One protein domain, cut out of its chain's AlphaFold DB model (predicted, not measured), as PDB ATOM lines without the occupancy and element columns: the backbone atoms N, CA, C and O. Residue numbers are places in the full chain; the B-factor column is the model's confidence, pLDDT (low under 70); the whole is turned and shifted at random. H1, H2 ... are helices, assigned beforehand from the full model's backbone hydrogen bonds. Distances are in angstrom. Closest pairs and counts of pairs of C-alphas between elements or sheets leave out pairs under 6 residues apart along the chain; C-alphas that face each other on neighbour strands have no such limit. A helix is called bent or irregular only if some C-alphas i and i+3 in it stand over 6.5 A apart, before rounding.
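What this domain is: This is residues 437 to 496 of the 496 residues of the protein "Nudix hydrolase domain-containing protein" of Planctomycetes bacterium (UniProt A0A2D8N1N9). One long helix, H3, makes the length of the domain; the short helices H2 and H1 pack on it one after the other, H2 on residues 465 to 473 and H1 on residues 472 to 479, and residues 480 to 496 stick out beyond them as an arm. The printed part has 60 residues with three named helices, H1, H2 and H3 in that order, and no named strand: all helix. It is only just loose, close to extended, with a radius of gyration of the C-alphas of 15.2 A and spans of 52 by 20 by 15 A.

Where its parts are: H1 is residues 437 to 441, beginning at C-alpha 437 (-32.590, 35.109, -0.885). H2 is residues 448 to 455, 10.3 A long. H3 is residues 462 to 494, 48.5 A long, ending at C-alpha 494 (-50.300, 20.626, 19.258); it is irregular, with C-alphas 463 and 466 7.4 A apart.

How they stand to each other: H1 touches H2, the closest C-alphas being those of Lys 440 and Ile 451, 6.2 A apart. H1 touches H3 at residues 472 to 479 alone, closest at the C-alphas of Val 437 and Thr 472, 7.0 A. H2 touches H3 at residues 465 to 473 alone, about perpendicular at 80 degrees, closest at the C-alphas of Ala 452 and Glu 469, 5.5 A. Each O i to N i+4 pair is within hydrogen-bond range in H1 and H2, and 27 of 29 are in H3.

The domain as a whole: The C-alphas of Ala 460 and Gly 496, the two farthest apart, are 52.6 A apart. Without residues 480 to 496, which stand free, the body spans 26 by 18 by 13 A. The printed part has no cut, and both links are short. The pLDDT is under 70 at residues 459 to 460 and 484 to 496.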
ATOM      1  N   VAL A 437     -31.484  35.595  -0.044       93.44
ATOM      2  CA  VAL A 437     -32.590  35.109  -0.885       93.44
ATOM      3  C   VAL A 437     -33.931  35.343  -0.187       93.44
ATOM      4  O   VAL A 437     -34.805  35.976  -0.773       93.44
ATOM      5  N   LEU A 438     -34.051  34.961   1.090       93.56
ATOM      6  CA  LEU A 438     -35.261  35.185   1.891       93.56
ATOM      7  C   LEU A 438     -35.670  36.668   1.918       93.56
ATOM      8  O   LEU A 438     -36.797  37.010   1.585       93.56
ATOM      9  N   ARG A 439     -34.719  37.575   2.180       93.06
ATOM     10  CA  ARG A 439     -34.984  39.027   2.166       93.06
ATOM     11  C   ARG A 439     -35.416  39.576   0.807       93.06
ATOM     12  O   ARG A 439     -35.940  40.686   0.747       93.06
ATOM     13  N   LYS A 440     -35.114  38.891  -0.300       91.75
ATOM     14  CA  LYS A 440     -35.619  39.281  -1.625       91.75
ATOM     15  C   LYS A 440     -37.045  38.762  -1.820       91.75
ATOM     16  O   LYS A 440     -37.880  39.536  -2.268       91.75
ATOM     17  N   LEU A 441     -37.364  37.548  -1.379       90.00
ATOM     18  CA  LEU A 441     -38.751  37.062  -1.370       90.00
ATOM     19  C   LEU A 441     -39.675  37.988  -0.565       90.00
ATOM     20  O   LEU A 441     -40.703  38.423  -1.072       90.00
ATOM     21  N   GLU A 442     -39.258  38.393   0.639       90.31
ATOM     22  CA  GLU A 442     -40.009  39.325   1.503       90.31
ATOM     23  C   GLU A 442     -40.247  40.703   0.859       90.31
ATOM     24  O   GLU A 442     -41.179  41.415   1.223       90.31
ATOM     25  N   LYS A 443     -39.412  41.094  -0.112       90.88
ATOM     26  CA  LYS A 443     -39.546  42.347  -0.871       90.88
ATOM     27  C   LYS A 443     -40.434  42.219  -2.113       90.88
ATOM     28  O   LYS A 443     -40.544  43.193  -2.854       90.88
ATOM     29  N   GLY A 444     -41.048  41.057  -2.342       89.50
ATOM     30  CA  GLY A 444     -41.964  40.815  -3.459       89.50
ATOM     31  C   GLY A 444     -41.288  40.387  -4.763       89.50
ATOM     32  O   GLY A 444     -41.879  40.538  -5.827       89.50
ATOM     33  N   PHE A 445     -40.051  39.879  -4.717       87.25
ATOM     34  CA  PHE A 445     -39.452  39.219  -5.882       87.25
ATOM     35  C   PHE A 445     -39.996  37.788  -5.997       87.25
ATOM     36  O   PHE A 445     -40.016  37.062  -5.002       87.25
ATOM     37  N   HIS A 446     -40.415  37.375  -7.197       85.88
ATOM     38  CA  HIS A 446     -41.154  36.117  -7.394       85.88
ATOM     39  C   HIS A 446     -40.501  35.141  -8.381       85.88
ATOM     40  O   HIS A 446     -40.944  33.998  -8.475       85.88
ATOM     41  N   SER A 447     -39.445  35.548  -9.089       91.12
ATOM     42  CA  SER A 447     -38.706  34.668 -10.001       91.12
ATOM     43  C   SER A 447     -37.275  34.392  -9.524       91.12
ATOM     44  O   SER A 447     -36.654  35.203  -8.831       91.12
ATOM     45  N   VAL A 448     -36.734  33.230  -9.904       91.69
ATOM     46  CA  VAL A 448     -35.351  32.833  -9.578       91.69
ATOM     47  C   VAL A 448     -34.360  33.796 -10.227       91.69
ATOM     48  O   VAL A 448     -33.364  34.168  -9.612       91.69
ATOM     49  N   GLU A 449     -34.659  34.219 -11.449       90.31
ATOM     50  CA  GLU A 449     -33.857  35.101 -12.284       90.31
ATOM     51  C   GLU A 449     -33.742  36.497 -11.660       90.31
ATOM     52  O   GLU A 449     -32.635  37.027 -11.530       90.31
ATOM     53  N   GLU A 450     -34.857  37.076 -11.201       90.19
ATOM     54  CA  GLU A 450     -34.853  38.374 -10.515       90.19
ATOM     55  C   GLU A 450     -34.093  38.304  -9.191       90.19
ATOM     56  O   GLU A 450     -33.235  39.147  -8.916       90.19
ATOM     57  N   ILE A 451     -34.366  37.280  -8.373       90.62
ATOM     58  CA  ILE A 451     -33.700  37.118  -7.079       90.62
ATOM     59  C   ILE A 451     -32.196  36.923  -7.282       90.62
ATOM     60  O   ILE A 451     -31.401  37.578  -6.606       90.62
ATOM     61  N   ALA A 452     -31.784  36.077  -8.227       90.25
ATOM     62  CA  ALA A 452     -30.379  35.873  -8.553       90.25
ATOM     63  C   ALA A 452     -29.731  37.176  -9.056       90.25
ATOM     64  O   ALA A 452     -28.672  37.567  -8.559       90.25
ATOM     65  N   GLY A 453     -30.379  37.895  -9.977       88.44
ATOM     66  CA  GLY A 453     -29.896  39.184 -10.482       88.44
ATOM     67  C   GLY A 453     -29.669  40.211  -9.371       88.44
ATOM     68  O   GLY A 453     -28.685  40.946  -9.380       88.44
ATOM     69  N   GLU A 454     -30.527  40.201  -8.357       89.88
ATOM     70  CA  GLU A 454     -30.448  41.083  -7.200       89.88
ATOM     71  C   GLU A 454     -29.415  40.657  -6.149       89.88
ATOM     72  O   GLU A 454     -28.725  41.492  -5.562       89.88
ATOM     73  N   VAL A 455     -29.319  39.357  -5.872       87.12
ATOM     74  CA  VAL A 455     -28.410  38.775  -4.872       87.12
ATOM     75  C   VAL A 455     -26.958  38.786  -5.361       87.12
ATOM     76  O   VAL A 455     -26.023  38.862  -4.553       87.12
ATOM     77  N   TYR A 456     -26.761  38.724  -6.677       86.81
ATOM     78  CA  TYR A 456     -25.456  38.696  -7.333       86.81
ATOM     79  C   TYR A 456     -25.185  39.946  -8.185       86.81
ATOM     80  O   TYR A 456     -24.270  39.920  -9.003       86.81
ATOM     81  N   ARG A 457     -25.922  41.045  -7.958       80.75
ATOM     82  CA  ARG A 457     -25.837  42.303  -8.723       80.75
ATOM     83  C   ARG A 457     -24.407  42.828  -8.897       80.75
ATOM     84  O   ARG A 457     -24.035  43.235  -9.991       80.75
ATOM     85  N   ASP A 458     -23.598  42.761  -7.840       73.31
ATOM     86  CA  ASP A 458     -22.215  43.267  -7.833       73.31
ATOM     87  C   ASP A 458     -21.201  42.302  -8.485       73.31
ATOM     88  O   ASP A 458     -19.998  42.564  -8.491       73.31
ATOM     89  N   LYS A 459     -21.649  41.155  -9.020       68.38
ATOM     90  CA  LYS A 459     -20.780  40.198  -9.712       68.38
ATOM     91  C   LYS A 459     -20.817  40.440 -11.220       68.38
ATOM     92  O   LYS A 459     -21.817  40.195 -11.882       68.38
ATOM     93  N   ALA A 460     -19.681  40.875 -11.762       53.16
ATOM     94  CA  ALA A 460     -19.561  41.386 -13.127       53.16
ATOM     95  C   ALA A 460     -19.636  40.336 -14.259       53.16
ATOM     96  O   ALA A 460     -19.707  40.721 -15.423       53.16
ATOM     97  N   ASP A 461     -19.607  39.029 -13.967       70.56
ATOM     98  CA  ASP A 461     -19.555  38.005 -15.020       70.56
ATOM     99  C   ASP A 461     -20.941  37.437 -15.357       70.56
ATOM    100  O   ASP A 461     -21.498  36.611 -14.629       70.56
ATOM    101  N   SER A 462     -21.487  37.858 -16.499       70.75
ATOM    102  CA  SER A 462     -22.762  37.366 -17.027       70.75
ATOM    103  C   SER A 462     -22.736  35.877 -17.386       70.75
ATOM    104  O   SER A 462     -23.791  35.243 -17.366       70.75
ATOM    105  N   ARG A 463     -21.557  35.286 -17.636       74.12
ATOM    106  CA  ARG A 463     -21.403  33.845 -17.919       74.12
ATOM    107  C   ARG A 463     -21.720  32.977 -16.701       74.12
ATOM    108  O   ARG A 463     -22.030  31.802 -16.853       74.12
ATOM    109  N   LEU A 464     -21.679  33.555 -15.498       79.75
ATOM    110  CA  LEU A 464     -21.997  32.875 -14.242       79.75
ATOM    111  C   LEU A 464     -23.490  32.888 -13.892       79.75
ATOM    112  O   LEU A 464     -23.879  32.236 -12.924       79.75
ATOM    113  N   ARG A 465     -24.336  33.589 -14.661       82.62
ATOM    114  CA  ARG A 465     -25.779  33.704 -14.378       82.62
ATOM    115  C   ARG A 465     -26.477  32.353 -14.182       82.62
ATOM    116  O   ARG A 465     -27.126  32.211 -13.147       82.62
ATOM    117  N   PRO A 466     -26.266  31.328 -15.036       86.44
ATOM    118  CA  PRO A 466     -26.907  30.030 -14.825       86.44
ATOM    119  C   PRO A 466     -26.525  29.381 -13.485       86.44
ATOM    120  O   PRO A 466     -27.358  28.766 -12.827       86.44
ATOM    121  N   LEU A 467     -25.277  29.547 -13.030       85.44
ATOM    122  CA  LEU A 467     -24.830  29.020 -11.734       85.44
ATOM    123  C   LEU A 467     -25.473  29.776 -10.564       85.44
ATOM    124  O   LEU A 467     -25.820  29.174  -9.546       85.44
ATOM    125  N   TYR A 468     -25.654  31.090 -10.699       88.38
ATOM    126  CA  TYR A 468     -26.335  31.908  -9.696       88.38
ATOM    127  C   TYR A 468     -27.811  31.551  -9.559       88.38
ATOM    128  O   TYR A 468     -28.300  31.431  -8.436       88.38
ATOM    129  N   GLU A 469     -28.502  31.326 -10.673       91.06
ATOM    130  CA  GLU A 469     -29.896  30.876 -10.685       91.06
ATOM    131  C   GLU A 469     -30.039  29.504 -10.021       91.06
ATOM    132  O   GLU A 469     -30.874  29.339  -9.135       91.06
ATOM    133  N   ARG A 470     -29.170  28.539 -10.345       91.62
ATOM    134  CA  ARG A 470     -29.191  27.210  -9.705       91.62
ATOM    135  C   ARG A 470     -28.887  27.255  -8.206       91.62
ATOM    136  O   ARG A 470     -29.539  26.561  -7.430       91.62
ATOM    137  N   THR A 471     -27.937  28.089  -7.779       91.44
ATOM    138  CA  THR A 471     -27.655  28.289  -6.342       91.44
ATOM    139  C   THR A 471     -28.851  28.948  -5.641       91.44
ATOM    140  O   THR A 471     -29.187  28.600  -4.512       91.44
ATOM    141  N   THR A 472     -29.515  29.893  -6.313       93.38
ATOM    142  CA  THR A 472     -30.723  30.553  -5.795       93.38
ATOM    143  C   THR A 472     -31.870  29.556  -5.665       93.38
ATOM    144  O   THR A 472     -32.531  29.536  -4.633       93.38
ATOM    145  N   ARG A 473     -32.053  28.672  -6.652       94.94
ATOM    146  CA  ARG A 473     -33.036  27.583  -6.607       94.94
ATOM    147  C   ARG A 473     -32.807  26.651  -5.416       94.94
ATOM    148  O   ARG A 473     -33.742  26.434  -4.657       94.94
ATOM    149  N   ALA A 474     -31.567  26.214  -5.185       94.31
ATOM    150  CA  ALA A 474     -31.236  25.396  -4.017       94.31
ATOM    151  C   ALA A 474     -31.556  26.113  -2.693       94.31
ATOM    152  O   ALA A 474     -32.041  25.495  -1.750       94.31
ATOM    153  N   ALA A 475     -31.318  27.429  -2.612       94.19
ATOM    154  CA  ALA A 475     -31.686  28.219  -1.437       94.19
ATOM    155  C   ALA A 475     -33.206  28.309  -1.232       94.19
ATOM    156  O   ALA A 475     -33.654  28.292  -0.089       94.19
ATOM    157  N   LEU A 476     -33.991  28.395  -2.309       93.94
ATOM    158  CA  LEU A 476     -35.454  28.367  -2.232       93.94
ATOM    159  C   LEU A 476     -35.968  27.002  -1.770       93.94
ATOM    160  O   LEU A 476     -36.801  26.953  -0.875       93.94
ATOM    161  N   GLU A 477     -35.442  25.911  -2.329       94.19
ATOM    162  CA  GLU A 477     -35.774  24.540  -1.910       94.19
ATOM    163  C   GLU A 477     -35.497  24.343  -0.417       94.19
ATOM    164  O   GLU A 477     -36.388  23.944   0.326       94.19
ATOM    165  N   TYR A 478     -34.318  24.767   0.047       94.94
ATOM    166  CA  TYR A 478     -33.961  24.742   1.465       94.94
ATOM    167  C   TYR A 478     -34.965  25.496   2.351       94.94
ATOM    168  O   TYR A 478     -35.359  24.990   3.401       94.94
ATOM    169  N   LEU A 479     -35.390  26.700   1.947       93.25
ATOM    170  CA  LEU A 479     -36.371  27.494   2.697       93.25
ATOM    171  C   LEU A 479     -37.738  26.797   2.761       93.25
ATOM    172  O   LEU A 479     -38.347  26.777   3.826       93.25
ATOM    173  N   VAL A 480     -38.191  26.200   1.654       91.69
ATOM    174  CA  VAL A 480     -39.460  25.458   1.593       91.69
ATOM    175  C   VAL A 480     -39.423  24.233   2.507       91.69
ATOM    176  O   VAL A 480     -40.352  24.025   3.283       91.69
ATOM    177  N   GLU A 481     -38.345  23.452   2.463       90.94
ATOM    178  CA  GLU A 481     -38.169  22.278   3.328       90.94
ATOM    179  C   GLU A 481     -38.189  22.652   4.814       90.94
ATOM    180  O   GLU A 481     -38.796  21.954   5.626       90.94
ATOM    181  N   HIS A 482     -37.566  23.776   5.178       88.00
ATOM    182  CA  HIS A 482     -37.512  24.234   6.567       88.00
ATOM    183  C   HIS A 482     -38.829  24.859   7.043       88.00
ATOM    184  O   HIS A 482     -39.184  24.695   8.207       88.00
ATOM    185  N   GLU A 483     -39.583  25.532   6.169       84.69
ATOM    186  CA  GLU A 483     -40.940  25.991   6.494       84.69
ATOM    187  C   GLU A 483     -41.881  24.799   6.725       84.69
ATOM    188  O   GLU A 483     -42.650  24.784   7.684       84.69
ATOM    189  N   GLN A 484     -41.793  23.769   5.877       66.56
ATOM    190  CA  GLN A 484     -42.554  22.530   6.048       66.56
ATOM    191  C   GLN A 484     -42.168  21.803   7.339       66.56
ATOM    192  O   GLN A 484     -43.051  21.370   8.075       66.56
ATOM    193  N   ALA A 485     -40.872  21.712   7.649       62.34
ATOM    194  CA  ALA A 485     -40.404  21.137   8.907       62.34
ATOM    195  C   ALA A 485     -40.917  21.919  10.129       62.34
ATOM    196  O   ALA A 485     -41.289  21.302  11.125       62.34
ATOM    197  N   GLY A 486     -40.985  23.254  10.042       68.00
ATOM    198  CA  GLY A 486     -41.580  24.107  11.073       68.00
ATOM    199  C   GLY A 486     -43.056  23.789  11.320       68.00
ATOM    200  O   GLY A 486     -43.432  23.536  12.459       68.00
ATOM    201  N   LYS A 487     -43.860  23.694  10.252       62.38
ATOM    202  CA  LYS A 487     -45.291  23.341  10.342       62.38
ATOM    203  C   LYS A 487     -45.514  21.952  10.947       62.38
ATOM    204  O   LYS A 487     -46.325  21.803  11.846       62.38
ATOM    205  N   VAL A 488     -44.744  20.947  10.518       57.94
ATOM    206  CA  VAL A 488     -44.837  19.579  11.070       57.94
ATOM    207  C   VAL A 488     -44.433  19.533  12.548       57.94
ATOM    208  O   VAL A 488     -45.015  18.775  13.320       57.94
ATOM    209  N   ALA A 489     -43.437  20.324  12.960       48.44
ATOM    210  CA  ALA A 489     -43.050  20.415  14.363       48.44
ATOM    211  C   ALA A 489     -44.148  21.073  15.217       48.44
ATOM    212  O   ALA A 489     -44.428  20.572  16.302       48.44
ATOM    213  N   GLU A 490     -44.787  22.141  14.731       57.78
ATOM    214  CA  GLU A 490     -45.950  22.767  15.382       57.78
ATOM    215  C   GLU A 490     -47.123  21.778  15.502       57.78
ATOM    216  O   GLU A 490     -47.621  21.571  16.607       57.78
ATOM    217  N   ASP A 491     -47.467  21.065  14.425       50.44
ATOM    218  CA  ASP A 491     -48.526  20.042  14.427       50.44
ATOM    219  C   ASP A 491     -48.251  18.913  15.446       50.44
ATOM    220  O   ASP A 491     -49.168  18.429  16.114       50.44
ATOM    221  N   LEU A 492     -46.988  18.490  15.609       47.16
ATOM    222  CA  LEU A 492     -46.579  17.485  16.603       47.16
ATOM    223  C   LEU A 492     -46.624  18.008  18.048       47.16
ATOM    224  O   LEU A 492     -46.885  17.226  18.959       47.16
ATOM    225  N   TYR A 493     -46.376  19.302  18.269       45.28
ATOM    226  CA  TYR A 493     -46.509  19.941  19.584       45.28
ATOM    227  C   TYR A 493     -47.972  20.203  19.970       45.28
ATOM    228  O   TYR A 493     -48.285  20.211  21.155       45.28
ATOM    229  N   GLU A 494     -48.865  20.422  19.002       49.31
ATOM    230  CA  GLU A 494     -50.300  20.626  19.258       49.31
ATOM    231  C   GLU A 494     -51.083  19.309  19.427       49.31
ATOM    232  O   GLU A 494     -52.199  19.316  19.952       49.31
ATOM    233  N   THR A 495     -50.513  18.171  19.010       49.06
ATOM    234  CA  THR A 495     -51.153  16.841  19.080       49.06
ATOM    235  C   THR A 495     -50.573  15.889  20.137       49.06
ATOM    236  O   THR A 495     -51.107  14.787  20.299       49.06
ATOM    237  N   GLY A 496     -49.529  16.294  20.870       39.78
ATOM    238  CA  GLY A 496     -48.939  15.567  22.008       39.78
ATOM    239  C   GLY A 496     -49.141  16.294  23.328       39.78
ATOM    240  O   GLY A 496     -49.285  15.592  24.355       39.78
TER     241      GLY A 496